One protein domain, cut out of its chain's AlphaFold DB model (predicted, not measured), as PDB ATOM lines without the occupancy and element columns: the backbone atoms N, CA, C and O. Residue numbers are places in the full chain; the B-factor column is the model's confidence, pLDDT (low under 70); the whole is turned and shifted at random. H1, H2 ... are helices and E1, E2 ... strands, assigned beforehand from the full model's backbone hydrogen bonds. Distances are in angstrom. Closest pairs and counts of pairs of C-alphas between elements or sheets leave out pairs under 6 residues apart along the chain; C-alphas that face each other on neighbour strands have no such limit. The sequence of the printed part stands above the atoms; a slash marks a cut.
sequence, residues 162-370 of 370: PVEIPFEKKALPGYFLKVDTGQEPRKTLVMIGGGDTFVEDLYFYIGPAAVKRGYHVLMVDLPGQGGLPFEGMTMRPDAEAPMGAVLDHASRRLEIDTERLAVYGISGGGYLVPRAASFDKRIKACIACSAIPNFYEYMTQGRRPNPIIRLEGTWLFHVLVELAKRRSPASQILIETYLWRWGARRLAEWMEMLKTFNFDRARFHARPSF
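What this domain is: This is residues 162 to 370 of the 370 residues of the protein "Alpha/beta fold hydrolase" of Acidobacteria bacterium (UniProt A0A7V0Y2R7). A strongly twisted six-stranded sheet curls round H4, with H5 beside H4 on that face and H1 and H2 over the other; from this body a loose arm of helices, H6 to H10, reaches out and makes the length. After H10 the tail, residues 355 to 370, folds back toward the body. The printed part has 209 residues, with named elements in the order E1 E2 E3 H1 H2 E4 H3 H4 E5 H5 E6 H6 H7 H8 H9 H10, a mixed class of helices and strands. The sheet is mixed, in the order E1 E2 E4 E3 E5 E6; the whole is compact by its radius of gyration of the C-alphas, 18.7 A, yet elongated, spanning 64 by 35 by 31 A.

Where its parts are: Find C-alpha 162 at (179.036, 167.549, 87.156), where E1, residues 162 to 167, begins. Next come E2, 170 to 177, 22.6 A long, E3, 186 to 192, H1, 199 to 205, H2, 207 to 211, E4, 216 to 220, H3, 228 to 231, and H4, 240 to 251, 15.6 A. E5, 256 to 266, 22.3 A, bends by 101 degrees at residue 259; H5, 269 to 279, and E6, 285 to 289, follow. Then read H6, 295 to 300, H7, 307 to 311, H8, 315 to 327, 18.7 A, H9, 329 to 342, 20.4 A, and H10, 347 to 354, ending at C-alpha 354 (150.827, 175.079, 75.758).

How they stand to each other: Start at the hairpin E1 and E2, antiparallel, with N 165 and O 172 at 2.9 A. E2 and E4 are antiparallel, N 175 and O 219 at 2.9 A. The parallel pairs are E4 and E3, N 191 and O 218 at 2.8 A; E3 and E5, N 190 and O 262 at 2.8 A; and E5 and E6, N 287 and O 263 at 2.8 A. Three layers, helices on both faces of the sheet, put H4 and H5 opposite H1. H1 and H2 share a face, at heights over the sheet of 7.9 A and 8.2 A; H3 only grazes the sheet. H5, 8.2 A high, runs along the strands over E5 and E6. H4 touches H5 with residues 240 to 244 alone, about perpendicular at 77 degrees; the closest C-alphas are those of Glu 240 and Ala 276, 4.1 A. Two strand-helix-strand units, parallel neighbour strands joined through helices, are E3, H1 H2, E4 and E5, H5, E6; E4, H3 H4, E5 is a split one, with E3 between its strands; their crossovers are right-handed. H6 to H10 are not on the sheet. H10 only just touches H6, H7 and H9, with 3 pairs of C-alphas within 8 A each; the closest C-alphas are those of Tyr 296 and Leu 354, 4.9 A, Ile 309 and Ala 348, 6.1 A, and Leu 339 and Trp 350, 6.6 A. H7 and H8 touch only at the corner, and only just, with 3 pairs within 8 A; the closest C-alphas are those of Leu 311 and Phe 317, 5.5 A. Each O i to N i+4 pair is within hydrogen-bond range in H2, H4, H6, H8, H9 and H10, against 5 of 7 in H5, 1 of 3 in H1 and 0 of 1 in H7, where O i to N i+3 gives 4 of 4 in H1 and 2 of 2 in H7; H3 is too short for an i+4 pair.

The domain as a whole: The two C-alphas farthest apart, those of Glu 184 and Trp 315, stand 63.8 A from each other. The printed part has no cut and no long link. Look for pLDDT under 70 at residues 365 to 370, the chain's last.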
ATOM      1  N   PRO A 162     179.672 166.951  88.328       97.38
ATOM      2  CA  PRO A 162     179.036 167.549  87.156       97.38
ATOM      3  C   PRO A 162     178.953 166.541  86.013       97.38
ATOM      4  O   PRO A 162     179.921 165.836  85.741       97.38
ATOM      5  N   VAL A 163     177.816 166.506  85.325       97.69
ATOM      6  CA  VAL A 163     177.628 165.685  84.128       97.69
ATOM      7  C   VAL A 163     177.123 166.539  82.975       97.69
ATOM      8  O   VAL A 163     176.354 167.479  83.164       97.69
ATOM      9  N   GLU A 164     177.545 166.182  81.770       97.62
ATOM     10  CA  GLU A 164     177.040 166.741  80.520       97.62
ATOM     11  C   GLU A 164     176.550 165.574  79.669       97.62
ATOM     12  O   GLU A 164     177.313 164.670  79.323       97.62
ATOM     13  N   ILE A 165     175.247 165.543  79.401       98.62
ATOM     14  CA  ILE A 165     174.598 164.428  78.711       98.62
ATOM     15  C   ILE A 165     174.383 164.832  77.253       98.62
ATOM     16  O   ILE A 165     173.596 165.747  77.008       98.62
ATOM     17  N   PRO A 166     175.040 164.181  76.276       98.25
ATOM     18  CA  PRO A 166     174.846 164.508  74.869       98.25
ATOM     19  C   PRO A 166     173.378 164.375  74.462       98.25
ATOM     20  O   PRO A 166     172.755 163.337  74.687       98.25
ATOM     21  N   PHE A 167     172.833 165.420  73.842       98.06
ATOM     22  CA  PHE A 167     171.475 165.415  73.311       98.06
ATOM     23  C   PHE A 167     171.400 166.306  72.073       98.06
ATOM     24  O   PHE A 167     171.678 167.507  72.123       98.06
ATOM     25  N   GLU A 168     171.023 165.701  70.946       94.88
ATOM     26  CA  GLU A 168     171.053 166.340  69.628       94.88
ATOM     27  C   GLU A 168     172.442 166.945  69.332       94.88
ATOM     28  O   GLU A 168     173.436 166.224  69.328       94.88
ATOM     29  N   LYS A 169     172.533 168.255  69.069       93.69
ATOM     30  CA  LYS A 169     173.796 168.959  68.762       93.69
ATOM     31  C   LYS A 169     174.410 169.668  69.978       93.69
ATOM     32  O   LYS A 169     175.278 170.519  69.800       93.69
ATOM     33  N   LYS A 170     173.906 169.397  71.185       96.12
ATOM     34  CA  LYS A 170     174.244 170.100  72.434       96.12
ATOM     35  C   LYS A 170     174.368 169.101  73.590       96.12
ATOM     36  O   LYS A 170     174.451 167.891  73.366       96.12
ATOM     37  N   ALA A 171     174.380 169.599  74.822       97.44
ATOM     38  CA  ALA A 171     174.397 168.783  76.024       97.44
ATOM     39  C   ALA A 171     173.347 169.254  77.035       97.44
ATOM     40  O   ALA A 171     173.040 170.440  77.128       97.44
ATOM     41  N   LEU A 172     172.809 168.312  77.804       98.62
ATOM     42  CA  LEU A 172     171.975 168.585  78.968       98.62
ATOM     43  C   LEU A 172     172.883 168.648  80.205       98.62
ATOM     44  O   LEU A 172     173.535 167.642  80.514       98.62
ATOM     45  N   PRO A 173     172.964 169.793  80.905       98.31
ATOM     46  CA  PRO A 173     173.779 169.914  82.101       98.31
ATOM     47  C   PRO A 173     173.102 169.215  83.279       98.31
ATOM     48  O   PRO A 173     171.879 169.261  83.456       98.31
ATOM     49  N   GLY A 174     173.919 168.586  84.114       98.38
ATOM     50  CA  GLY A 174     173.445 167.854  85.268       98.38
ATOM     51  C   GLY A 174     174.470 167.715  86.379       98.38
ATOM     52  O   GLY A 174     175.624 168.134  86.273       98.38
ATOM     53  N   TYR A 175     174.030 167.065  87.448       98.62
ATOM     54  CA  TYR A 175     174.848 166.713  88.595       98.62
ATOM     55  C   TYR A 175     174.486 165.315  89.100       98.62
ATOM     56  O   TYR A 175     173.305 164.983  89.237       98.62
ATOM     57  N   PHE A 176     175.497 164.514  89.424       98.12
ATOM     58  CA  PHE A 176     175.357 163.182  89.994       98.12
ATOM     59  C   PHE A 176     175.825 163.170  91.454       98.12
ATOM     60  O   PHE A 176     176.979 163.470  91.765       98.12
ATOM     61  N   LEU A 177     174.905 162.856  92.366       97.62
ATOM     62  CA  LEU A 177     175.167 162.717  93.794       97.62
ATOM     63  C   LEU A 177     175.241 161.236  94.141       97.62
ATOM     64  O   LEU A 177     174.266 160.495  93.974       97.62
ATOM     65  N   LYS A 178     176.382 160.824  94.685       96.75
ATOM     66  CA  LYS A 178     176.607 159.448  95.118       96.75
ATOM     67  C   LYS A 178     176.271 159.284  96.600       96.75
ATOM     68  O   LYS A 178     176.350 160.225  97.384       96.75
ATOM     69  N   VAL A 179     175.874 158.068  96.963       96.31
ATOM     70  CA  VAL A 179     175.632 157.667  98.360       96.31
ATOM     71  C   VAL A 179     176.955 157.521  99.094       96.31
ATOM     72  O   VAL A 179     177.096 157.963 100.228       96.31
ATOM     73  N   ASP A 180     177.923 156.922  98.414       92.69
ATOM     74  CA  ASP A 180     179.259 156.626  98.896       92.69
ATOM     75  C   ASP A 180     180.225 156.617  97.694       92.69
ATOM     76  O   ASP A 180     179.830 156.898  96.562       92.69
ATOM     77  N   THR A 181     181.507 156.354  97.942       89.44
ATOM     78  CA  THR A 181     182.538 156.220  96.898       89.44
ATOM     79  C   THR A 181     182.684 154.784  96.384       89.44
ATOM     80  O   THR A 181     183.655 154.485  95.691       89.44
ATOM     81  N   GLY A 182     181.787 153.877  96.777       85.94
ATOM     82  CA  GLY A 182     181.796 152.490  96.339       85.94
ATOM     83  C   GLY A 182     181.382 152.348  94.876       85.94
ATOM     84  O   GLY A 182     180.825 153.260  94.270       85.94
ATOM     85  N   GLN A 183     181.665 151.176  94.309       82.31
ATOM     86  CA  GLN A 183     181.282 150.821  92.936       82.31
ATOM     87  C   GLN A 183     180.023 149.946  92.879       82.31
ATOM     88  O   GLN A 183     179.571 149.595  91.795       82.31
ATOM     89  N   GLU A 184     179.459 149.598  94.038       90.56
ATOM     90  CA  GLU A 184     178.249 148.784  94.130       90.56
ATOM     91  C   GLU A 184     177.068 149.500  93.461       90.56
ATOM     92  O   GLU A 184     176.737 150.616  93.880       90.56
ATOM     93  N   PRO A 185     176.387 148.871  92.483       95.56
ATOM     94  CA  PRO A 185     175.229 149.465  91.838       95.56
ATOM     95  C   PRO A 185     174.164 149.877  92.862       95.56
ATOM     96  O   PRO A 185     173.703 149.071  93.679       95.56
ATOM     97  N   ARG A 186     173.744 151.144  92.827       97.00
ATOM     98  CA  ARG A 186     172.687 151.664  93.703       97.00
ATOM     99  C   ARG A 186     171.426 151.987  92.916       97.00
ATOM    100  O   ARG A 186     171.460 152.490  91.791       97.00
ATOM    101  N   LYS A 187     170.286 151.796  93.584       97.88
ATOM    102  CA  LYS A 187     169.015 152.405  93.172       97.88
ATOM    103  C   LYS A 187     169.221 153.907  92.962       97.88
ATOM    104  O   LYS A 187     169.916 154.556  93.745       97.88
ATOM    105  N   THR A 188     168.620 154.455  91.917       98.62
ATOM    106  CA  THR A 188     168.906 155.827  91.484       98.62
ATOM    107  C   THR A 188     167.620 156.607  91.265       98.62
ATOM    108  O   THR A 188     166.655 156.095  90.699       98.62
ATOM    109  N   LEU A 189     167.606 157.851  91.740       98.81
ATOM    110  CA  LEU A 189     166.540 158.814  91.509       98.81
ATOM    111  C   LEU A 189     166.998 159.845  90.474       98.81
ATOM    112  O   LEU A 189     167.907 160.627  90.736       98.81
ATOM    113  N   VAL A 190     166.345 159.883  89.318       98.81
ATOM    114  CA  VAL A 190     166.516 160.964  88.344       98.81
ATOM    115  C   VAL A 190     165.567 162.104  88.714       98.81
ATOM    116  O   VAL A 190     164.358 161.897  88.812       98.81
ATOM    117  N   MET A 191     166.093 163.303  88.940       98.81
ATOM    118  CA  MET A 191     165.315 164.481  89.324       98.81
ATOM    119  C   MET A 191     165.260 165.491  88.186       98.81
ATOM    120  O   MET A 191     166.299 165.887  87.661       98.81
ATOM    121  N   ILE A 192     164.047 165.941  87.868       98.62
ATOM    122  CA  ILE A 192     163.754 166.905  86.810       98.62
ATOM    123  C   ILE A 192     162.979 168.087  87.394       98.62
ATOM    124  O   ILE A 192     162.030 167.926  88.171       98.62
ATOM    125  N   GLY A 193     163.397 169.288  87.007       97.69
ATOM    126  CA  GLY A 193     162.781 170.540  87.424       97.69
ATOM    127  C   GLY A 193     161.420 170.814  86.786       97.69
ATOM    128  O   GLY A 193     160.843 169.972  86.101       97.69
ATOM    129  N   GLY A 194     160.934 172.041  86.953       94.44
ATOM    130  CA  GLY A 194     159.751 172.581  86.294       94.44
ATOM    131  C   GLY A 194     160.050 173.742  85.348       94.44
ATOM    132  O   GLY A 194     161.076 173.780  84.675       94.44
ATOM    133  N   GLY A 195     159.100 174.678  85.269       87.62
ATOM    134  CA  GLY A 195     159.146 175.807  84.336       87.62
ATOM    135  C   GLY A 195     159.933 177.026  84.818       87.62
ATOM    136  O   GLY A 195     160.154 177.913  84.018       87.62
ATOM    137  N   ASP A 196     160.350 177.097  86.083       89.06
ATOM    138  CA  ASP A 196     161.342 178.082  86.546       89.06
ATOM    139  C   ASP A 196     162.296 177.457  87.568       89.06
ATOM    140  O   ASP A 196     162.372 177.839  88.733       89.06
ATOM    141  N   THR A 197     163.000 176.426  87.121       93.69
ATOM    142  CA  THR A 197     164.013 175.720  87.906       93.69
ATOM    143  C   THR A 197     165.321 175.660  87.143       93.69
ATOM    144  O   THR A 197     165.338 175.646  85.909       93.69
ATOM    145  N   PHE A 198     166.392 175.610  87.914       96.62
ATOM    146  CA  PHE A 198     167.749 175.305  87.501       96.62
ATOM    147  C   PHE A 198     168.146 174.002  88.183       96.62
ATOM    148  O   PHE A 198     167.635 173.691  89.264       96.62
ATOM    149  N   VAL A 199     169.044 173.234  87.580       98.12
ATOM    150  CA  VAL A 199     169.431 171.928  88.113       98.12
ATOM    151  C   VAL A 199     169.993 172.015  89.542       98.12
ATOM    152  O   VAL A 199     169.768 171.105  90.341       98.12
ATOM    153  N   GLU A 200     170.627 173.129  89.926       98.31
ATOM    154  CA  GLU A 200     171.064 173.388  91.305       98.31
ATOM    155  C   GLU A 200     169.898 173.447  92.311       98.31
ATOM    156  O   GLU A 200     170.050 173.006  93.450       98.31
ATOM    157  N   ASP A 201     168.715 173.925  91.900       97.62
ATOM    158  CA  ASP A 201     167.531 174.017  92.769       97.62
ATOM    159  C   ASP A 201     167.100 172.617  93.257       97.62
ATOM    160  O   ASP A 201     166.617 172.451  94.380       97.62
ATOM    161  N   LEU A 202     167.319 171.585  92.431       98.06
ATOM    162  CA  LEU A 202     166.954 170.196  92.729       98.06
ATOM    163  C   LEU A 202     167.717 169.628  93.931       98.06
ATOM    164  O   LEU A 202     167.167 168.800  94.668       98.06
ATOM    165  N   TYR A 203     168.936 170.121  94.171       98.38
ATOM    166  CA  TYR A 203     169.711 169.779  95.357       98.38
ATOM    167  C   TYR A 203     168.962 170.206  96.619       98.38
ATOM    168  O   TYR A 203     168.792 169.414  97.540       98.38
ATOM    169  N   PHE A 204     168.447 171.434  96.655       97.81
ATOM    170  CA  PHE A 204     167.794 171.965  97.850       97.81
ATOM    171  C   PHE A 204     166.397 171.376  98.095       97.81
ATOM    172  O   PHE A 204     165.898 171.443  99.220       97.81
ATOM    173  N   TYR A 205     165.787 170.743  97.087       95.81
ATOM    174  CA  TYR A 205     164.516 170.037  97.244       95.81
ATOM    175  C   TYR A 205     164.659 168.716  97.988       95.81
ATOM    176  O   TYR A 205     164.386 168.664  99.180       95.81
ATOM    177  N   ILE A 206     165.024 167.632  97.300       96.62
ATOM    178  CA  ILE A 206     165.062 166.293  97.908       96.62
ATOM    179  C   ILE A 206     166.334 165.509  97.581       96.62
ATOM    180  O   ILE A 206     166.445 164.367  98.021       96.62
ATOM    181  N   GLY A 207     167.302 166.093  96.861       97.44
ATOM    182  CA  GLY A 207     168.539 165.404  96.473       97.44
ATOM    183  C   GLY A 207     169.270 164.773  97.671       97.44
ATOM    184  O   GLY A 207     169.357 163.547  97.755       97.44
ATOM    185  N   PRO A 208     169.700 165.559  98.677       97.25
ATOM    186  CA  PRO A 208     170.323 165.036  99.892       97.25
ATOM    187  C   PRO A 208     169.419 164.082 100.682       97.25
ATOM    188  O   PRO A 208     169.903 163.126 101.287       97.25
ATOM    189  N   ALA A 209     168.100 164.298 100.676       97.50
ATOM    190  CA  ALA A 209     167.153 163.403 101.338       97.50
ATOM    191  C   ALA A 209     167.077 162.019 100.668       97.50
ATOM    192  O   ALA A 209     166.927 161.014 101.372       97.50
ATOM    193  N   ALA A 210     167.185 161.948  99.340       97.94
ATOM    194  CA  ALA A 210     167.244 160.697  98.590       97.94
ATOM    195  C   ALA A 210     168.577 159.968  98.832       97.94
ATOM    196  O   ALA A 210     168.567 158.773  99.135       97.94
ATOM    197  N   VAL A 211     169.697 160.703  98.840       97.50
ATOM    198  CA  VAL A 211     171.027 160.173  99.197       97.50
ATOM    199  C   VAL A 211     171.027 159.538 100.588       97.50
ATOM    200  O   VAL A 211     171.412 158.379 100.734       97.50
ATOM    201  N   LYS A 212     170.474 160.224 101.599       96.69
ATOM    202  CA  LYS A 212     170.314 159.689 102.968       96.69
ATOM    203  C   LYS A 212     169.487 158.393 103.041       96.69
ATOM    204  O   LYS A 212     169.549 157.690 104.041       96.69
ATOM    205  N   ARG A 213     168.701 158.073 102.006       97.12
ATOM    206  CA  ARG A 213     167.880 156.848 101.888       97.12
ATOM    207  C   ARG A 213     168.511 155.792 100.972       97.12
ATOM    208  O   ARG A 213     167.839 154.830 100.578       97.12
ATOM    209  N   GLY A 214     169.783 155.975 100.624       96.69
ATOM    210  CA  GLY A 214     170.566 155.054  99.810       96.69
ATOM    211  C   GLY A 214     170.254 155.123  98.316       96.69
ATOM    212  O   GLY A 214     170.414 154.111  97.640       96.69
ATOM    213  N   TYR A 215     169.760 156.258  97.808       98.31
ATOM    214  CA  TYR A 215     169.638 156.492  96.367       98.31
ATOM    215  C   TYR A 215     170.818 157.314  95.857       98.31
ATOM    216  O   TYR A 215     171.103 158.375  96.411       98.31
ATOM    217  N   HIS A 216     171.447 156.889  94.764       98.19
ATOM    218  CA  HIS A 216     172.146 157.864  93.928       98.19
ATOM    219  C   HIS A 216     171.128 158.840  93.335       98.19
ATOM    220  O   HIS A 216     169.955 158.497  93.162       98.19
ATOM    221  N   VAL A 217     171.552 160.064  93.035       98.62
ATOM    222  CA  VAL A 217     170.665 161.083  92.464       98.62
ATOM    223  C   VAL A 217     171.295 161.669  91.218       98.62
ATOM    224  O   VAL A 217     172.399 162.198  91.282       98.62
ATOM    225  N   LEU A 218     170.578 161.608  90.100       98.75
ATOM    226  CA  LEU A 218     170.952 162.259  88.850       98.75
ATOM    227  C   LEU A 218     170.005 163.436  88.611       98.75
ATOM    228  O   LEU A 218     168.827 163.243  88.326       98.75
ATOM    229  N   MET A 219     170.500 164.656  88.767       98.81
ATOM    230  CA  MET A 219     169.738 165.888  88.553       98.81
ATOM    231  C   MET A 219     170.090 166.438  87.176       98.81
ATOM    232  O   MET A 219     171.276 166.538  86.870       98.81
ATOM    233  N   VAL A 220     169.100 166.787  86.352       98.75
ATOM    234  CA  VAL A 220     169.344 167.250  84.974       98.75
ATOM    235  C   VAL A 220     168.366 168.361  84.602       98.75
ATOM    236  O   VAL A 220     167.173 168.257  84.895       98.75
ATOM    237  N   ASP A 221     168.864 169.399  83.928       98.69
ATOM    238  CA  ASP A 221     168.014 170.358  83.218       98.69
ATOM    239  C   ASP A 221     167.691 169.831  81.810       98.69
ATOM    240  O   ASP A 221     168.577 169.480  81.032       98.69
ATOM    241  N   LEU A 222     166.403 169.790  81.468       98.56
ATOM    242  CA  LEU A 222     165.901 169.460  80.131       98.56
ATOM    243  C   LEU A 222     165.672 170.739  79.297       98.56
ATOM    244  O   LEU A 222     165.668 171.837  79.860       98.56
ATOM    245  N   PRO A 223     165.434 170.651  77.970       98.19
ATOM    246  CA  PRO A 223     165.143 171.828  77.147       98.19
ATOM    247  C   PRO A 223     164.063 172.731  77.770       98.19
ATOM    248  O   PRO A 223     163.027 172.248  78.230       98.19
ATOM    249  N   GLY A 224     164.309 174.046  77.819       96.81
ATOM    250  CA  GLY A 224     163.457 175.017  78.520       96.81
ATOM    251  C   GLY A 224     163.807 175.261  79.998       96.81
ATOM    252  O   GLY A 224     163.278 176.197  80.605       96.81
ATOM    253  N   GLN A 225     164.697 174.459  80.589       97.88
ATOM    254  CA  GLN A 225     165.108 174.545  81.996       97.88
ATOM    255  C   GLN A 225     166.512 175.133  82.145       97.88
ATOM    256  O   GLN A 225     167.277 175.202  81.187       97.88
ATOM    257  N   GLY A 226     166.841 175.613  83.344       95.44
ATOM    258  CA  GLY A 226     168.168 176.155  83.606       95.44
ATOM    259  C   GLY A 226     168.580 177.282  82.657       95.44
ATOM    260  O   GLY A 226     167.778 178.162  82.328       95.44
ATOM    261  N   GLY A 227     169.842 177.231  82.223       94.88
ATOM    262  CA  GLY A 227     170.419 178.124  81.214       94.88
ATOM    263  C   GLY A 227     170.252 177.660  79.764       94.88
ATOM    264  O   GLY A 227     170.604 178.408  78.857       94.88
ATOM    265  N   LEU A 228     169.679 176.477  79.517       96.94
ATOM    266  CA  LEU A 228     169.528 175.897  78.176       96.94
ATOM    267  C   LEU A 228     168.807 176.796  77.147       96.94
ATOM    268  O   LEU A 228     169.175 176.757  75.967       96.94
ATOM    269  N   PRO A 229     167.838 177.658  77.518       96.25
ATOM    270  CA  PRO A 229     167.243 178.566  76.544       96.25
ATOM    271  C   PRO A 229     168.208 179.658  76.041       96.25
ATOM    272  O   PRO A 229     167.984 180.174  74.948       96.25
ATOM    273  N   PHE A 230     169.310 179.974  76.746       94.31
ATOM    274  CA  PHE A 230     170.387 180.822  76.193       94.31
ATOM    275  C   PHE A 230     171.102 180.152  75.022       94.31
ATOM    276  O   PHE A 230     171.569 180.825  74.109       94.31
ATOM    277  N   GLU A 231     171.135 178.824  75.015       94.62
ATOM    278  CA  GLU A 231     171.676 178.043  73.911       94.62
ATOM    279  C   GLU A 231     170.616 177.788  72.835       94.62
ATOM    280  O   GLU A 231     170.902 177.146  71.832       94.62
ATOM    281  N   GLY A 232     169.377 178.262  73.001       95.38
ATOM    282  CA  GLY A 232     168.269 178.004  72.081       95.38
ATOM    283  C   GLY A 232     167.636 176.620  72.246       95.38
ATOM    284  O   GLY A 232     167.019 176.117  71.312       95.38
ATOM    285  N   MET A 233     167.818 175.966  73.397       97.50
ATOM    286  CA  MET A 233     167.074 174.758  73.765       97.50
ATOM    287  C   MET A 233     165.872 175.144  74.626       97.50
ATOM    288  O   MET A 233     165.985 175.364  75.832       97.50
ATOM    289  N   THR A 234     164.712 175.240  73.989       97.00
ATOM    290  CA  THR A 234     163.463 175.688  74.609       97.00
ATOM    291  C   THR A 234     162.553 174.514  74.960       97.00
ATOM    292  O   THR A 234     162.784 173.375  74.552       97.00
ATOM    293  N   MET A 235     161.531 174.783  75.771       96.19
ATOM    294  CA  MET A 235     160.589 173.775  76.242       96.19
ATOM    295  C   MET A 235     159.891 173.087  75.064       96.19
ATOM    296  O   MET A 235     159.369 173.749  74.167       96.19
ATOM    297  N   ARG A 236     159.821 171.755  75.108       94.81
ATOM    298  CA  ARG A 236     159.208 170.918  74.069       94.81
ATOM    299  C   ARG A 236     158.225 169.910  74.670       94.81
ATOM    300  O   ARG A 236     158.438 169.470  75.802       94.81
ATOM    301  N   PRO A 237     157.140 169.559  73.958       94.00
ATOM    302  CA  PRO A 237     156.102 168.695  74.508       94.00
ATOM    303  C   PRO A 237     156.561 167.243  74.660       94.00
ATOM    304  O   PRO A 237     156.132 166.584  75.597       94.00
ATOM    305  N   ASP A 238     157.430 166.744  73.785       95.19
ATOM    306  CA  ASP A 238     157.948 165.370  73.720       95.19
ATOM    307  C   ASP A 238     159.092 165.100  74.709       95.19
ATOM    308  O   ASP A 238     160.220 164.781  74.336       95.19
ATOM    309  N   ALA A 239     158.786 165.218  76.004       95.38
ATOM    310  CA  ALA A 239     159.737 165.021  77.103       95.38
ATOM    311  C   ALA A 239     160.457 163.656  77.092       95.38
ATOM    312  O   ALA A 239     161.560 163.547  77.622       95.38
ATOM    313  N   GLU A 240     159.858 162.629  76.484       96.00
ATOM    314  CA  GLU A 240     160.442 161.302  76.280       96.00
ATOM    315  C   GLU A 240     161.763 161.334  75.499       96.00
ATOM    316  O   GLU A 240     162.634 160.518  75.779       96.00
ATOM    317  N   ALA A 241     161.957 162.291  74.584       97.88
ATOM    318  CA  ALA A 241     163.185 162.396  73.801       97.88
ATOM    319  C   ALA A 241     164.408 162.800  74.657       97.88
ATOM    320  O   ALA A 241     165.357 162.016  74.736       97.88
ATOM    321  N   PRO A 242     164.420 163.959  75.351       98.38
ATOM    322  CA  PRO A 242     165.543 164.315  76.217       98.38
ATOM    323  C   PRO A 242     165.654 163.392  77.437       98.38
ATOM    324  O   PRO A 242     166.763 163.070  77.853       98.38
ATOM    325  N   MET A 243     164.537 162.891  77.980       98.44
ATOM    326  CA  MET A 243     164.590 161.902  79.063       98.44
ATOM    327  C   MET A 243     165.203 160.573  78.619       98.44
ATOM    328  O   MET A 243     165.923 159.963  79.404       98.44
ATOM    329  N   GLY A 244     164.976 160.142  77.376       98.44
ATOM    330  CA  GLY A 244     165.635 158.968  76.804       98.44
ATOM    331  C   GLY A 244     167.158 159.095  76.849       98.44
ATOM    332  O   GLY A 244     167.823 158.182  77.327       98.44
ATOM    333  N   ALA A 245     167.706 160.259  76.480       98.75
ATOM    334  CA  ALA A 245     169.145 160.523  76.572       98.75
ATOM    335  C   ALA A 245     169.664 160.506  78.022       98.75
ATOM    336  O   ALA A 245     170.744 159.975  78.290       98.75
ATOM    337  N   VAL A 246     168.884 161.027  78.976       98.81
ATOM    338  CA  VAL A 246     169.222 160.952  80.409       98.81
ATOM    339  C   VAL A 246     169.269 159.502  80.895       98.81
ATOM    340  O   VAL A 246     170.198 159.115  81.605       98.81
ATOM    341  N   LEU A 247     168.296 158.683  80.494       98.62
ATOM    342  CA  LEU A 247     168.250 157.267  80.851       98.62
ATOM    343  C   LEU A 247     169.354 156.465  80.152       98.62
ATOM    344  O   LEU A 247     169.941 155.591  80.778       98.62
ATOM    345  N   ASP A 248     169.697 156.789  78.903       98.50
ATOM    346  CA  ASP A 248     170.829 156.189  78.188       98.50
ATOM    347  C   ASP A 248     172.154 156.491  78.885       98.50
ATOM    348  O   ASP A 248     172.998 155.604  79.012       98.50
ATOM    349  N   HIS A 249     172.338 157.727  79.360       98.38
ATOM    350  CA  HIS A 249     173.493 158.089  80.174       98.38
ATOM    351  C   HIS A 249     173.518 157.277  81.472       98.38
ATOM    352  O   HIS A 249     174.542 156.674  81.790       98.38
ATOM    353  N   ALA A 250     172.392 157.205  82.189       97.56
ATOM    354  CA  ALA A 250     172.292 156.444  83.431       97.56
ATOM    355  C   ALA A 250     172.601 154.949  83.226       97.56
ATOM    356  O   ALA A 250     173.351 154.370  84.005       97.56
ATOM    357  N   SER A 251     172.099 154.335  82.149       96.25
ATOM    358  CA  SER A 251     172.328 152.919  81.831       96.25
ATOM    359  C   SER A 251     173.781 152.572  81.494       96.25
ATOM    360  O   SER A 251     174.143 151.401  81.541       96.25
ATOM    361  N   ARG A 252     174.624 153.554  81.153       96.19
ATOM    362  CA  ARG A 252     176.060 153.336  80.891       96.19
ATOM    363  C   ARG A 252     176.916 153.410  82.155       96.19
ATOM    364  O   ARG A 252     178.109 153.120  82.087       96.19
ATOM    365  N   ARG A 253     176.347 153.816  83.293       94.81
ATOM    366  CA  ARG A 253     177.078 153.931  84.556       94.81
ATOM    367  C   ARG A 253     176.970 152.641  85.353       94.81
ATOM    368  O   ARG A 253     175.885 152.277  85.792       94.81
ATOM    369  N   LEU A 254     178.110 152.003  85.607       94.50
ATOM    370  CA  LEU A 254     178.182 150.770  86.402       94.50
ATOM    371  C   LEU A 254     177.699 150.969  87.848       94.50
ATOM    372  O   LEU A 254     177.230 150.030  88.474       94.50
ATOM    373  N   GLU A 255     177.769 152.199  88.360       95.25
ATOM    374  CA  GLU A 255     177.327 152.558  89.715       95.25
ATOM    375  C   GLU A 255     175.787 152.607  89.844       95.25
ATOM    376  O   GLU A 255     175.253 152.749  90.945       95.25
ATOM    377  N   ILE A 256     175.043 152.522  88.734       96.94
ATOM    378  CA  ILE A 256     173.582 152.638  88.703       96.94
ATOM    379  C   ILE A 256     172.946 151.261  88.495       96.94
ATOM    380  O   ILE A 256     173.155 150.601  87.482       96.94
ATOM    381  N   ASP A 257     172.081 150.863  89.429       97.44
ATOM    382  CA  ASP A 257     171.191 149.711  89.265       97.44
ATOM    383  C   ASP A 257     170.035 150.084  88.320       97.44
ATOM    384  O   ASP A 257     169.070 150.752  88.716       97.44
ATOM    385  N   THR A 258     170.131 149.664  87.056       95.00
ATOM    386  CA  THR A 258     169.143 149.983  86.011       95.00
ATOM    387  C   THR A 258     167.772 149.358  86.258       95.00
ATOM    388  O   THR A 258     166.770 149.862  85.748       95.00
ATOM    389  N   GLU A 259     167.689 148.314  87.088       97.31
ATOM    390  CA  GLU A 259     166.415 147.716  87.491       97.31
ATOM    391  C   GLU A 259     165.759 148.448  88.668       97.31
ATOM    392  O   GLU A 259     164.642 148.113  89.067       97.31
ATOM    393  N   ARG A 260     166.408 149.488  89.207       97.75
ATOM    394  CA  ARG A 260     165.893 150.317  90.306       97.75
ATOM    395  C   ARG A 260     166.037 151.813  90.021       97.75
ATOM    396  O   ARG A 260     166.481 152.587  90.875       97.75
ATOM    397  N   LEU A 261     165.600 152.217  88.828       98.19
ATOM    398  CA  LEU A 261     165.524 153.612  88.395       98.19
ATOM    399  C   LEU A 261     164.156 154.235  88.698       98.19
ATOM    400  O   LEU A 261     163.122 153.791  88.195       98.19
ATOM    401  N   ALA A 262     164.152 155.298  89.497       98.44
ATOM    402  CA  ALA A 262     162.981 156.125  89.774       98.44
ATOM    403  C   ALA A 262     163.148 157.522  89.165       98.44
ATOM    404  O   ALA A 262     164.265 158.020  89.052       98.44
ATOM    405  N   VAL A 263     162.040 158.182  88.830       98.62
ATOM    406  CA  VAL A 263     162.025 159.581  88.380       98.62
ATOM    407  C   VAL A 263     161.195 160.451  89.320       98.62
ATOM    408  O   VAL A 263     160.143 160.032  89.809       98.62
ATOM    409  N   TYR A 264     161.655 161.676  89.550       98.62
ATOM    410  CA  TYR A 264     160.964 162.715  90.306       98.62
ATOM    411  C   TYR A 264     160.869 163.990  89.472       98.62
ATOM    412  O   TYR A 264     161.878 164.479  88.972       98.62
ATOM    413  N   GLY A 265     159.665 164.544  89.350       98.25
ATOM    414  CA  GLY A 265     159.409 165.789  88.635       98.25
ATOM    415  C   GLY A 265     158.697 166.804  89.516       98.25
ATOM    416  O   GLY A 265     157.600 166.525  90.005       98.25
ATOM    417  N   ILE A 266     159.287 167.989  89.688       96.75
ATOM    418  CA  ILE A 266     158.691 169.089  90.463       96.75
ATOM    419  C   ILE A 266     158.063 170.153  89.556       96.75
ATOM    420  O   ILE A 266     158.626 170.527  88.530       96.75
ATOM    421  N   SER A 267     156.904 170.687  89.948       94.50
ATOM    422  CA  SER A 267     156.139 171.686  89.198       94.50
ATOM    423  C   SER A 267     155.896 171.206  87.757       94.50
ATOM    424  O   SER A 267     155.315 170.141  87.569       94.50
ATOM    425  N   GLY A 268     156.387 171.926  86.743       94.69
ATOM    426  CA  GLY A 268     156.369 171.494  85.338       94.69
ATOM    427  C   GLY A 268     156.951 170.092  85.092       94.69
ATOM    428  O   GLY A 268     156.494 169.392  84.191       94.69
ATOM    429  N   GLY A 269     157.875 169.625  85.936       96.62
ATOM    430  CA  GLY A 269     158.402 168.262  85.899       96.62
ATOM    431  C   GLY A 269     157.331 167.200  86.115       96.62
ATOM    432  O   GLY A 269     157.461 166.089  85.615       96.62
ATOM    433  N   GLY A 270     156.225 167.544  86.778       94.94
ATOM    434  CA  GLY A 270     155.069 166.669  86.935       94.94
ATOM    435  C   GLY A 270     154.244 166.451  85.664       94.94
ATOM    436  O   GLY A 270     153.300 165.665  85.698       94.94
ATOM    437  N   TYR A 271     154.589 167.107  84.556       94.56
ATOM    438  CA  TYR A 271     154.210 166.696  83.200       94.56
ATOM    439  C   TYR A 271     155.325 165.881  82.534       94.56
ATOM    440  O   TYR A 271     155.063 164.835  81.943       94.56
ATOM    441  N   LEU A 272     156.573 166.355  82.651       96.19
ATOM    442  CA  LEU A 272     157.730 165.804  81.939       96.19
ATOM    443  C   LEU A 272     158.018 164.352  82.346       96.19
ATOM    444  O   LEU A 272     158.160 163.490  81.479       96.19
ATOM    445  N   VAL A 273     158.062 164.059  83.651       96.31
ATOM    446  CA  VAL A 273     158.449 162.722  84.126       96.31
ATOM    447  C   VAL A 273     157.361 161.664  83.932       96.31
ATOM    448  O   VAL A 273     157.713 160.572  83.481       96.31
ATOM    449  N   PRO A 274     156.051 161.937  84.150       94.69
ATOM    450  CA  PRO A 274     155.027 160.965  83.787       94.69
ATOM    451  C   PRO A 274     154.988 160.741  82.282       94.69
ATOM    452  O   PRO A 274     154.832 159.600  81.853       94.69
ATOM    453  N   ARG A 275     155.174 161.804  81.476       94.12
ATOM    454  CA  ARG A 275     155.250 161.679  80.020       94.12
ATOM    455  C   ARG A 275     156.361 160.721  79.618       94.12
ATOM    456  O   ARG A 275     156.053 159.738  78.961       94.12
ATOM    457  N   ALA A 276     157.593 160.919  80.077       95.19
ATOM    458  CA  ALA A 276     158.690 159.999  79.779       95.19
ATOM    459  C   ALA A 276     158.405 158.553  80.231       95.19
ATOM    460  O   ALA A 276     158.608 157.615  79.465       95.19
ATOM    461  N   ALA A 277     157.852 158.366  81.433       94.94
ATOM    462  CA  ALA A 277     157.505 157.047  81.968       94.94
ATOM    463  C   ALA A 277     156.417 156.301  81.163       94.94
ATOM    464  O   ALA A 277     156.347 155.071  81.210       94.94
ATOM    465  N   SER A 278     155.585 157.007  80.388       92.94
ATOM    466  CA  SER A 278     154.652 156.369  79.446       92.94
ATOM    467  C   SER A 278     155.358 155.733  78.242       92.94
ATOM    468  O   SER A 278     154.821 154.784  77.669       92.94
ATOM    469  N   PHE A 279     156.543 156.225  77.861       93.69
ATOM    470  CA  PHE A 279     157.283 155.777  76.673       93.69
ATOM    471  C   PHE A 279     158.493 154.895  77.003       93.69
ATOM    472  O   PHE A 279     158.862 154.062  76.181       93.69
ATOM    473  N   ASP A 280     159.079 155.020  78.197       95.19
ATOM    474  CA  ASP A 280     160.304 154.307  78.566       95.19
ATOM    475  C   ASP A 280     160.112 153.400  79.794       95.19
ATOM    476  O   ASP A 280     159.845 153.856  80.907       95.19
ATOM    477  N   LYS A 281     160.269 152.084  79.589       94.50
ATOM    478  CA  LYS A 281     160.070 151.047  80.620       94.50
ATOM    479  C   LYS A 281     161.260 150.867  81.565       94.50
ATOM    480  O   LYS A 281     161.160 150.091  82.519       94.50
ATOM    481  N   ARG A 282     162.373 151.574  81.339       97.06
ATOM    482  CA  ARG A 282     163.489 151.623  82.298       97.06
ATOM    483  C   ARG A 282     163.088 152.344  83.580       97.06
ATOM    484  O   ARG A 282     163.618 152.032  84.640       97.06
ATOM    485  N   ILE A 283     162.116 153.256  83.508       97.56
ATOM    486  CA  ILE A 283     161.560 153.943  84.675       97.56
ATOM    487  C   ILE A 283     160.666 152.974  85.458       97.56
ATOM    488  O   ILE A 283     159.603 152.565  84.990       97.56
ATOM    489  N   LYS A 284     161.079 152.629  86.679       97.06
ATOM    490  CA  LYS A 284     160.385 151.665  87.551       97.06
ATOM    491  C   LYS A 284     159.473 152.326  88.584       97.06
ATOM    492  O   LYS A 284     158.558 151.687  89.092       97.06
ATOM    493  N   ALA A 285     159.703 153.603  88.887       97.00
ATOM    494  CA  ALA A 285     158.842 154.412  89.747       97.00
ATOM    495  C   ALA A 285     158.814 155.869  89.269       97.00
ATOM    496  O   ALA A 285     159.827 156.395  88.819       97.00
ATOM    497  N   CYS A 286     157.660 156.528  89.385       96.69
ATOM    498  CA  CYS A 286     157.456 157.900  88.922       96.69
ATOM    499  C   CYS A 286     156.754 158.735  89.997       96.69
ATOM    500  O   CYS A 286     155.666 158.381  90.450       96.69
ATOM    501  N   ILE A 287     157.363 159.858  90.376       97.44
ATOM    502  CA  ILE A 287     156.873 160.780  91.405       97.44
ATOM    503  C   ILE A 287     156.669 162.157  90.766       97.44
ATOM    504  O   ILE A 287     157.612 162.747  90.244       97.44
ATOM    505  N   ALA A 288     155.448 162.689  90.823       95.56
ATOM    506  CA  ALA A 288     155.103 163.996  90.264       95.56
ATOM    507  C   ALA A 288     154.596 164.949  91.357       95.56
ATOM    508  O   ALA A 288     153.602 164.664  92.026       95.56
ATOM    509  N   CYS A 289     155.257 166.095  91.518       95.00
ATOM    510  CA  CYS A 289     155.003 167.070  92.578       95.00
ATOM    511  C   CYS A 289     154.827 168.488  92.006       95.00
ATOM    512  O   CYS A 289     155.759 169.282  92.011       95.00
ATOM    513  N   SER A 290     153.660 168.893  91.518       90.44
ATOM    514  CA  SER A 290     152.401 168.150  91.375       90.44
ATOM    515  C   SER A 290     152.245 167.560  89.974       90.44
ATOM    516  O   SER A 290     152.828 168.074  89.029       90.44
ATOM    517  N   ALA A 291     151.403 166.540  89.808       91.56
ATOM    518  CA  ALA A 291     151.046 166.030  88.483       91.56
ATOM    519  C   ALA A 291     150.339 167.099  87.626       91.56
ATOM    520  O   ALA A 291     149.343 167.684  88.054       91.56
ATOM    521  N   ILE A 292     150.835 167.317  86.403       91.50
ATOM    522  CA  ILE A 292     150.282 168.276  85.437       91.50
ATOM    523  C   ILE A 292     149.982 167.513  84.143       91.50
ATOM    524  O   ILE A 292     150.867 167.345  83.315       91.50
ATOM    525  N   PRO A 293     148.754 167.007  83.945       88.12
ATOM    526  CA  PRO A 293     148.412 166.264  82.734       88.12
ATOM    527  C   PRO A 293     148.164 167.175  81.522       88.12
ATOM    528  O   PRO A 293     148.218 166.719  80.386       88.12
ATOM    529  N   ASN A 294     147.857 168.451  81.748       90.00
ATOM    530  CA  ASN A 294     147.600 169.421  80.692       90.00
ATOM    531  C   ASN A 294     148.137 170.783  81.137       90.00
ATOM    532  O   ASN A 294     147.635 171.383  82.092       90.00
ATOM    533  N   PHE A 295     149.176 171.257  80.458       90.25
ATOM    534  CA  PHE A 295     149.805 172.533  80.784       90.25
ATOM    535  C   PHE A 295     148.911 173.726  80.453       90.25
ATOM    536  O   PHE A 295     148.895 174.688  81.214       90.25
ATOM    537  N   TYR A 296     148.148 173.680  79.360       89.25
ATOM    538  CA  TYR A 296     147.226 174.758  79.009       89.25
ATOM    539  C   TYR A 296     146.154 174.943  80.089       89.25
ATOM    540  O   TYR A 296     145.941 176.056  80.573       89.25
ATOM    541  N   GLU A 297     145.518 173.859  80.532       88.50
ATOM    542  CA  GLU A 297     144.538 173.897  81.626       88.50
ATOM    543  C   GLU A 297     145.170 174.366  82.939       88.50
ATOM    544  O   GLU A 297     144.572 175.173  83.652       88.50
ATOM    545  N   TYR A 298     146.393 173.917  83.238       88.31
ATOM    546  CA  TYR A 298     147.134 174.343  84.422       88.31
ATOM    547  C   TYR A 298     147.455 175.844  84.391       88.31
ATOM    548  O   TYR A 298     147.154 176.559  85.346       88.31
ATOM    549  N   MET A 299     147.996 176.363  83.289       85.25
ATOM    550  CA  MET A 299     148.369 177.778  83.180       85.25
ATOM    551  C   MET A 299     147.148 178.698  83.132       85.25
ATOM    552  O   MET A 299     147.172 179.797  83.683       85.25
ATOM    553  N   THR A 300     146.049 178.242  82.528       84.00
ATOM    554  CA  THR A 300     144.790 178.997  82.495       84.00
ATOM    555  C   THR A 300     143.939 178.823  83.748       84.00
ATOM    556  O   THR A 300     142.956 179.546  83.920       84.00
ATOM    557  N   GLN A 301     144.284 177.874  84.625       80.44
ATOM    558  CA  GLN A 301     143.462 177.464  85.769       80.44
ATOM    559  C   GLN A 301     142.025 177.105  85.340       80.44
ATOM    560  O   GLN A 301     141.052 177.437  86.023       80.44
ATOM    561  N   GLY A 302     141.885 176.499  84.155       72.69
ATOM    562  CA  GLY A 302     140.600 176.167  83.531       72.69
ATOM    563  C   GLY A 302     139.757 177.370  83.085       72.69
ATOM    564  O   GLY A 302     138.583 177.210  82.754       72.69
ATOM    565  N   ARG A 303     140.313 178.589  83.085       77.06
ATOM    566  CA  ARG A 303     139.613 179.810  82.657       77.06
ATOM    567  C   ARG A 303     139.843 180.079  81.174       77.06
ATOM    568  O   ARG A 303     140.862 179.708  80.601       77.06
ATOM    569  N   ARG A 304     138.907 180.784  80.534       76.50
ATOM    570  CA  ARG A 304     139.136 181.274  79.167       76.50
ATOM    571  C   ARG A 304     140.299 182.281  79.168       76.50
ATOM    572  O   ARG A 304     140.365 183.091  80.097       76.50
ATOM    573  N   PRO A 305     141.184 182.260  78.152       75.50
ATOM    574  CA  PRO A 305     142.243 183.254  78.017       75.50
ATOM    575  C   PRO A 305     141.667 184.668  78.061       75.50
ATOM    576  O   PRO A 305     140.581 184.918  77.533       75.50
ATOM    577  N   ASN A 306     142.397 185.591  78.689       76.38
ATOM    578  CA  ASN A 306     141.966 186.980  78.783       76.38
ATOM    579  C   ASN A 306     141.777 187.544  77.358       76.38
ATOM    580  O   ASN A 306     142.711 187.442  76.559       76.38
ATOM    581  N   PRO A 307     140.614 188.139  77.020       80.19
ATOM    582  CA  PRO A 307     140.363 188.676  75.681       80.19
ATOM    583  C   PRO A 307     141.401 189.714  75.240       80.19
ATOM    584  O   PRO A 307     141.602 189.873  74.041       80.19
ATOM    585  N   ILE A 308     142.117 190.347  76.181       79.06
ATOM    586  CA  ILE A 308     143.249 191.243  75.899       79.06
ATOM    587  C   ILE A 308     144.326 190.561  75.039       79.06
ATOM    588  O   ILE A 308     144.934 191.229  74.214       79.06
ATOM    589  N   ILE A 309     144.526 189.241  75.149       81.75
ATOM    590  CA  ILE A 309     145.502 188.503  74.321       81.75
ATOM    591  C   ILE A 309     145.151 188.600  72.826       81.75
ATOM    592  O   ILE A 309     146.042 188.623  71.986       81.75
ATOM    593  N   ARG A 310     143.867 188.743  72.466       82.06
ATOM    594  CA  ARG A 310     143.443 188.927  71.063       82.06
ATOM    595  C   ARG A 310     143.849 190.280  70.482       82.06
ATOM    596  O   ARG A 310     143.810 190.452  69.273       82.06
ATOM    597  N   LEU A 311     144.195 191.232  71.344       84.19
ATOM    598  CA  LEU A 311     144.662 192.560  70.962       84.19
ATOM    599  C   LEU A 311     146.192 192.607  70.839       84.19
ATOM    600  O   LEU A 311     146.738 193.680  70.586       84.19
ATOM    601  N   GLU A 312     146.903 191.495  71.052       85.44
ATOM    602  CA  GLU A 312     148.364 191.463  71.032       85.44
ATOM    603  C   GLU A 312     148.935 191.982  69.702       85.44
ATOM    604  O   GLU A 312     148.527 191.562  68.622       85.44
ATOM    605  N   GLY A 313     149.872 192.931  69.791       81.06
ATOM    606  CA  GLY A 313     150.426 193.658  68.640       81.06
ATOM    607  C   GLY A 313     149.696 194.959  68.281       81.06
ATOM    608  O   GLY A 313     150.156 195.686  67.406       81.06
ATOM    609  N   THR A 314     148.589 195.295  68.953       87.94
ATOM    610  CA  THR A 314     147.912 196.596  68.797       87.94
ATOM    611  C   THR A 314     148.434 197.635  69.792       87.94
ATOM    612  O   THR A 314     148.893 197.297  70.886       87.94
ATOM    613  N   TRP A 315     148.286 198.925  69.467       88.06
ATOM    614  CA  TRP A 315     148.635 200.025  70.380       88.06
ATOM    615  C   TRP A 315     147.913 199.910  71.738       88.06
ATOM    616  O   TRP A 315     148.518 200.136  72.786       88.06
ATOM    617  N   LEU A 316     146.642 199.487  71.729       84.81
ATOM    618  CA  LEU A 316     145.822 199.325  72.929       84.81
ATOM    619  C   LEU A 316     146.389 198.240  73.853       84.81
ATOM    620  O   LEU A 316     146.440 198.425  75.068       84.81
ATOM    621  N   PHE A 317     146.865 197.128  73.290       86.50
ATOM    622  CA  PHE A 317     147.538 196.089  74.066       86.50
ATOM    623  C   PHE A 317     148.818 196.604  74.724       86.50
ATOM    624  O   PHE A 317     149.022 196.358  75.911       86.50
ATOM    625  N   HIS A 318     149.639 197.372  74.002       83.31
ATOM    626  CA  HIS A 318     150.849 197.970  74.570       83.31
ATOM    627  C   HIS A 318     150.535 198.890  75.755       83.31
ATOM    628  O   HIS A 318     151.180 198.778  76.797       83.31
ATOM    629  N   VAL A 319     149.504 199.734  75.642       84.06
ATOM    630  CA  VAL A 319     149.057 200.605  76.743       84.06
ATOM    631  C   VAL A 319     148.572 199.787  77.944       84.06
ATOM    632  O   VAL A 319     148.974 200.057  79.077       84.06
ATOM    633  N   LEU A 320     147.743 198.762  77.723       84.06
ATOM    634  CA  LEU A 320     147.225 197.908  78.799       84.06
ATOM    635  C   LEU A 320     148.338 197.127  79.509       84.06
ATOM    636  O   LEU A 320     148.329 197.033  80.738       84.06
ATOM    637  N   VAL A 321     149.305 196.598  78.758       82.31
ATOM    638  CA  VAL A 321     150.478 195.918  79.314       82.31
ATOM    639  C   VAL A 321     151.340 196.896  80.105       82.31
ATOM    640  O   VAL A 321     151.748 196.561  81.210       82.31
ATOM    641  N   GLU A 322     151.573 198.114  79.616       82.44
ATOM    642  CA  GLU A 322     152.367 199.119  80.335       82.44
ATOM    643  C   GLU A 322     151.708 199.535  81.663       82.44
ATOM    644  O   GLU A 322     152.362 199.621  82.707       82.44
ATOM    645  N   LEU A 323     150.383 199.688  81.676       82.94
ATOM    646  CA  LEU A 323     149.621 199.905  82.909       82.94
ATOM    647  C   LEU A 323     149.703 198.695  83.856       82.94
ATOM    648  O   LEU A 323     149.887 198.862  85.067       82.94
ATOM    649  N   ALA A 324     149.611 197.473  83.325       81.38
ATOM    650  CA  ALA A 324     149.745 196.248  84.110       81.38
ATOM    651  C   ALA A 324     151.158 196.089  84.697       81.38
ATOM    652  O   ALA A 324     151.287 195.730  85.870       81.38
ATOM    653  N   LYS A 325     152.204 196.434  83.932       81.38
ATOM    654  CA  LYS A 325     153.606 196.471  84.373       81.38
ATOM    655  C   LYS A 325     153.783 197.408  85.557       81.38
ATOM    656  O   LYS A 325     154.351 197.000  86.563       81.38
ATOM    657  N   ARG A 326     153.226 198.624  85.496       80.38
ATOM    658  CA  ARG A 326     153.266 199.582  86.619       80.38
ATOM    659  C   ARG A 326     152.575 199.044  87.875       80.38
ATOM    660  O   ARG A 326     153.016 199.323  88.986       80.38
ATOM    661  N   ARG A 327     151.505 198.258  87.713       81.25
ATOM    662  CA  ARG A 327     150.747 197.668  88.829       81.25
ATOM    663  C   ARG A 327     151.409 196.419  89.424       81.25
ATOM    664  O   ARG A 327     151.296 196.193  90.632       81.25
ATOM    665  N   SER A 328     152.033 195.583  88.593       82.50
ATOM    666  CA  SER A 328     152.659 194.319  89.002       82.50
ATOM    667  C   SER A 328     153.896 193.991  88.152       82.50
ATOM    668  O   SER A 328     153.847 193.088  87.310       82.50
ATOM    669  N   PRO A 329     155.037 194.670  88.383       84.69
ATOM    670  CA  PRO A 329     156.235 194.446  87.573       84.69
ATOM    671  C   PRO A 329     156.772 193.010  87.715       84.69
ATOM    672  O   PRO A 329     157.240 192.414  86.751       84.69
ATOM    673  N   ALA A 330     156.613 192.403  88.894       84.44
ATOM    674  CA  ALA A 330     156.963 191.006  89.151       84.44
ATOM    675  C   ALA A 330     156.226 190.006  88.239       84.44
ATOM    676  O   ALA A 330     156.813 189.025  87.792       84.44
ATOM    677  N   SER A 331     154.941 190.244  87.953       84.00
ATOM    678  CA  SER A 331     154.163 189.370  87.066       84.00
ATOM    679  C   SER A 331     154.646 189.459  85.623       84.00
ATOM    680  O   SER A 331     154.657 188.450  84.926       84.00
ATOM    681  N   GLN A 332     155.071 190.646  85.192       86.19
ATOM    682  CA  GLN A 332     155.628 190.830  83.859       86.19
ATOM    683  C   GLN A 332     156.940 190.062  83.687       86.19
ATOM    684  O   GLN A 332     157.108 189.363  82.694       86.19
ATOM    685  N   ILE A 333     157.848 190.163  84.658       90.19
ATOM    686  CA  ILE A 333     159.138 189.461  84.616       90.19
ATOM    687  C   ILE A 333     158.929 187.945  84.536       90.19
ATOM    688  O   ILE A 333     159.611 187.249  83.783       90.19
ATOM    689  N   LEU A 334     157.938 187.435  85.271       88.06
ATOM    690  CA  LEU A 334     157.565 186.028  85.206       88.06
ATOM    691  C   LEU A 334     157.079 185.638  83.803       88.06
ATOM    692  O   LEU A 334     157.528 184.632  83.264       88.06
ATOM    693  N   ILE A 335     156.201 186.443  83.194       89.88
ATOM    694  CA  ILE A 335     155.726 186.220  81.819       89.88
ATOM    695  C   ILE A 335     156.899 186.195  80.834       89.88
ATOM    696  O   ILE A 335     157.006 185.254  80.054       89.88
ATOM    697  N   GLU A 336     157.798 187.180  80.896       92.12
ATOM    698  CA  GLU A 336     158.995 187.244  80.042       92.12
ATOM    699  C   GLU A 336     159.868 185.994  80.197       92.12
ATOM    700  O   GLU A 336     160.315 185.418  79.205       92.12
ATOM    701  N   THR A 337     160.037 185.517  81.432       93.31
ATOM    702  CA  THR A 337     160.781 184.284  81.722       93.31
ATOM    703  C   THR A 337     160.135 183.064  81.066       93.31
ATOM    704  O   THR A 337     160.830 182.261  80.446       93.31
ATOM    705  N   TYR A 338     158.811 182.916  81.156       93.75
ATOM    706  CA  TYR A 338     158.106 181.798  80.523       93.75
ATOM    707  C   TYR A 338     158.150 181.860  78.993       93.75
ATOM    708  O   TYR A 338     158.378 180.831  78.359       93.75
ATOM    709  N   LEU A 339     157.983 183.048  78.402       95.12
ATOM    710  CA  LEU A 339     158.114 183.242  76.957       95.12
ATOM    711  C   LEU A 339     159.502 182.809  76.470       95.12
ATOM    712  O   LEU A 339     159.603 181.980  75.568       95.12
ATOM    713  N   TRP A 340     160.561 183.273  77.139       95.56
ATOM    714  CA  TRP A 340     161.944 182.894  76.839       95.56
ATOM    715  C   TRP A 340     162.180 181.385  76.939       95.56
ATOM    716  O   TRP A 340     162.722 180.781  76.015       95.56
ATOM    717  N   ARG A 341     161.702 180.744  78.010       95.75
ATOM    718  CA  ARG A 341     161.861 179.295  78.209       95.75
ATOM    719  C   ARG A 341     161.137 178.456  77.162       95.75
ATOM    720  O   ARG A 341     161.625 177.386  76.813       95.75
ATOM    721  N   TRP A 342     159.997 178.921  76.659       95.25
ATOM    722  CA  TRP A 342     159.262 178.256  75.580       95.25
ATOM    723  C   TRP A 342     159.744 178.676  74.185       95.25
ATOM    724  O   TRP A 342     159.367 178.042  73.210       95.25
ATOM    725  N   GLY A 343     160.598 179.696  74.067       95.31
ATOM    726  CA  GLY A 343     160.995 180.255  72.772       95.31
ATOM    727  C   GLY A 343     159.892 181.055  72.079       95.31
ATOM    728  O   GLY A 343     160.011 181.352  70.893       95.31
ATOM    729  N   ALA A 344     158.831 181.404  72.805       95.12
ATOM    730  CA  ALA A 344     157.729 182.192  72.284       95.12
ATOM    731  C   ALA A 344     158.087 183.681  72.301       95.12
ATOM    732  O   ALA A 344     158.676 184.190  73.255       95.12
ATOM    733  N   ARG A 345     157.685 184.410  71.261       91.19
ATOM    734  CA  ARG A 345     157.843 185.872  71.180       91.19
ATOM    735  C   ARG A 345     156.616 186.613  71.697       91.19
ATOM    736  O   ARG A 345     156.692 187.810  71.969       91.19
ATOM    737  N   ARG A 346     155.476 185.922  71.763       90.12
ATOM    738  CA  ARG A 346     154.153 186.488  72.048       90.12
ATOM    739  C   ARG A 346     153.368 185.608  73.017       90.12
ATOM    740  O   ARG A 346     153.516 184.386  73.018       90.12
ATOM    741  N   LEU A 347     152.487 186.218  73.805       89.38
ATOM    742  CA  LEU A 347     151.583 185.517  74.714       89.38
ATOM    743  C   LEU A 347     150.630 184.585  73.962       89.38
ATOM    744  O   LEU A 347     150.429 183.457  74.399       89.38
ATOM    745  N   ALA A 348     150.056 185.022  72.841       89.12
ATOM    746  CA  ALA A 348     149.153 184.201  72.036       89.12
ATOM    747  C   ALA A 348     149.861 182.954  71.487       89.12
ATOM    748  O   ALA A 348     149.325 181.853  71.581       89.12
ATOM    749  N   GLU A 349     151.086 183.120  70.981       92.44
ATOM    750  CA  GLU A 349     151.933 182.015  70.520       92.44
ATOM    751  C   GLU A 349     152.198 181.027  71.656       92.44
ATOM    752  O   GLU A 349     151.929 179.836  71.514       92.44
ATOM    753  N   TRP A 350     152.635 181.522  72.816       92.88
ATOM    754  CA  TRP A 350     152.869 180.680  73.985       92.88
ATOM    755  C   TRP A 350     151.611 179.915  74.419       92.88
ATOM    756  O   TRP A 350     151.682 178.724  74.720       92.88
ATOM    757  N   MET A 351     150.440 180.556  74.388       90.88
ATOM    758  CA  MET A 351     149.161 179.911  74.695       90.88
ATOM    759  C   MET A 351     148.811 178.786  73.715       90.88
ATOM    760  O   MET A 351     148.294 177.758  74.151       90.88
ATOM    761  N   GLU A 352     149.093 178.943  72.420       91.25
ATOM    762  CA  GLU A 352     148.931 177.863  71.439       91.25
ATOM    763  C   GLU A 352     149.947 176.738  71.667       91.25
ATOM    764  O   GLU A 352     149.569 175.565  71.664       91.25
ATOM    765  N   MET A 353     151.207 177.070  71.970       94.06
ATOM    766  CA  MET A 353     152.232 176.075  72.299       94.06
ATOM    767  C   MET A 353     151.808 175.211  73.486       94.06
ATOM    768  O   MET A 353     151.897 173.988  73.399       94.06
ATOM    769  N   LEU A 354     151.281 175.806  74.565       92.69
ATOM    770  CA  LEU A 354     150.827 175.079  75.758       92.69
ATOM    771  C   LEU A 354     149.754 174.023  75.449       92.69
ATOM    772  O   LEU A 354     149.688 173.014  76.150       92.69
ATOM    773  N   LYS A 355     148.943 174.199  74.396       91.38
ATOM    774  CA  LYS A 355     147.938 173.200  73.985       91.38
ATOM    775  C   LYS A 355     148.556 171.920  73.434       91.38
ATOM    776  O   LYS A 355     147.864 170.912  73.371       91.38
ATOM    777  N   THR A 356     149.828 171.935  73.037       93.12
ATOM    778  CA  THR A 356     150.551 170.729  72.594       93.12
ATOM    779  C   THR A 356     151.074 169.899  73.772       93.12
ATOM    780  O   THR A 356     151.373 168.713  73.624       93.12
ATOM    781  N   PHE A 357     151.121 170.488  74.971       92.25
ATOM    782  CA  PHE A 357     151.599 169.855  76.196       92.25
ATOM    783  C   PHE A 357     150.462 169.116  76.911       92.25
ATOM    784  O   PHE A 357     150.050 169.460  78.023       92.25
ATOM    785  N   ASN A 358     149.972 168.069  76.250       86.12
ATOM    786  CA  ASN A 358     148.951 167.176  76.784       86.12
ATOM    787  C   ASN A 358     149.550 165.808  77.086       86.12
ATOM    788  O   ASN A 358     150.396 165.301  76.350       86.12
ATOM    789  N   PHE A 359     149.124 165.232  78.200       80.25
ATOM    790  CA  PHE A 359     149.505 163.908  78.646       80.25
ATOM    791  C   PHE A 359     148.357 162.939  78.368       80.25
ATOM    792  O   PHE A 359     147.273 163.061  78.945       80.25
ATOM    793  N   ASP A 360     148.597 161.966  77.490       77.75
ATOM    794  CA  ASP A 360     147.639 160.898  77.228       77.75
ATOM    795  C   ASP A 360     147.622 159.912  78.404       77.75
ATOM    796  O   ASP A 360     148.500 159.059  78.553       77.75
ATOM    797  N   ARG A 361     146.590 160.030  79.246       70.69
ATOM    798  CA  ARG A 361     146.404 159.167  80.420       70.69
ATOM    799  C   ARG A 361     146.264 157.692  80.051       70.69
ATOM    800  O   ARG A 361     146.600 156.855  80.881       70.69
ATOM    801  N   ALA A 362     145.791 157.364  78.845       74.56
ATOM    802  CA  ALA A 362     145.616 155.975  78.427       74.56
ATOM    803  C   ALA A 362     146.955 155.239  78.269       74.56
ATOM    804  O   ALA A 362     146.995 154.021  78.421       74.56
ATOM    805  N   ARG A 363     148.051 155.969  78.023       72.75
ATOM    806  CA  ARG A 363     149.404 155.404  77.870       72.75
ATOM    807  C   ARG A 363     150.130 155.182  79.195       72.75
ATOM    808  O   ARG A 363     151.150 154.495  79.232       72.75
ATOM    809  N   PHE A 364     149.626 155.751  80.290       72.44
ATOM    810  CA  PHE A 364     150.274 155.656  81.593       72.44
ATOM    811  C   PHE A 364     149.743 154.470  82.391       72.44
ATOM    812  O   PHE A 364     148.764 154.560  83.132       72.44
ATOM    813  N   HIS A 365     150.419 153.336  82.249       66.31
ATOM    814  CA  HIS A 365     150.102 152.113  82.979       66.31
ATOM    815  C   HIS A 365     150.930 152.019  84.268       66.31
ATOM    816  O   HIS A 365     151.847 151.208  84.363       66.31
ATOM    817  N   ALA A 366     150.617 152.848  85.265       61.56
ATOM    818  CA  ALA A 366     151.170 152.711  86.612       61.56
ATOM    819  C   ALA A 366     150.083 152.219  87.575       61.56
ATOM    820  O   ALA A 366     149.000 152.803  87.652       61.56
ATOM    821  N   ARG A 367     150.361 151.150  88.329       59.12
ATOM    822  CA  ARG A 367     149.516 150.778  89.470       59.12
ATOM    823  C   ARG A 367     149.843 151.731  90.627       59.12
ATOM    824  O   ARG A 367     151.023 151.849  90.961       59.12
ATOM    825  N   PRO A 368     148.854 152.411  91.235       55.78
ATOM    826  CA  PRO A 368     149.100 153.214  92.426       55.78
ATOM    827  C   PRO A 368     149.738 152.331  93.499       55.78
ATOM    828  O   PRO A 368     149.178 151.297  93.858       55.78
ATOM    829  N   SER A 369     150.924 152.711  93.960       51.91
ATOM    830  CA  SER A 369     151.574 152.090  95.114       51.91
ATOM    831  C   SER A 369     151.217 152.968  96.310       51.91
ATOM    832  O   SER A 369     151.711 154.092  96.387       51.91
ATOM    833  N   PHE A 370     150.285 152.518  97.148       36.19
ATOM    834  CA  PHE A 370     149.941 153.183  98.406       36.19
ATOM    835  C   PHE A 370     150.512 152.399  99.575       36.19
ATOM    836  O   PHE A 370     150.391 151.152  99.536       36.19
TER     837      PHE A 370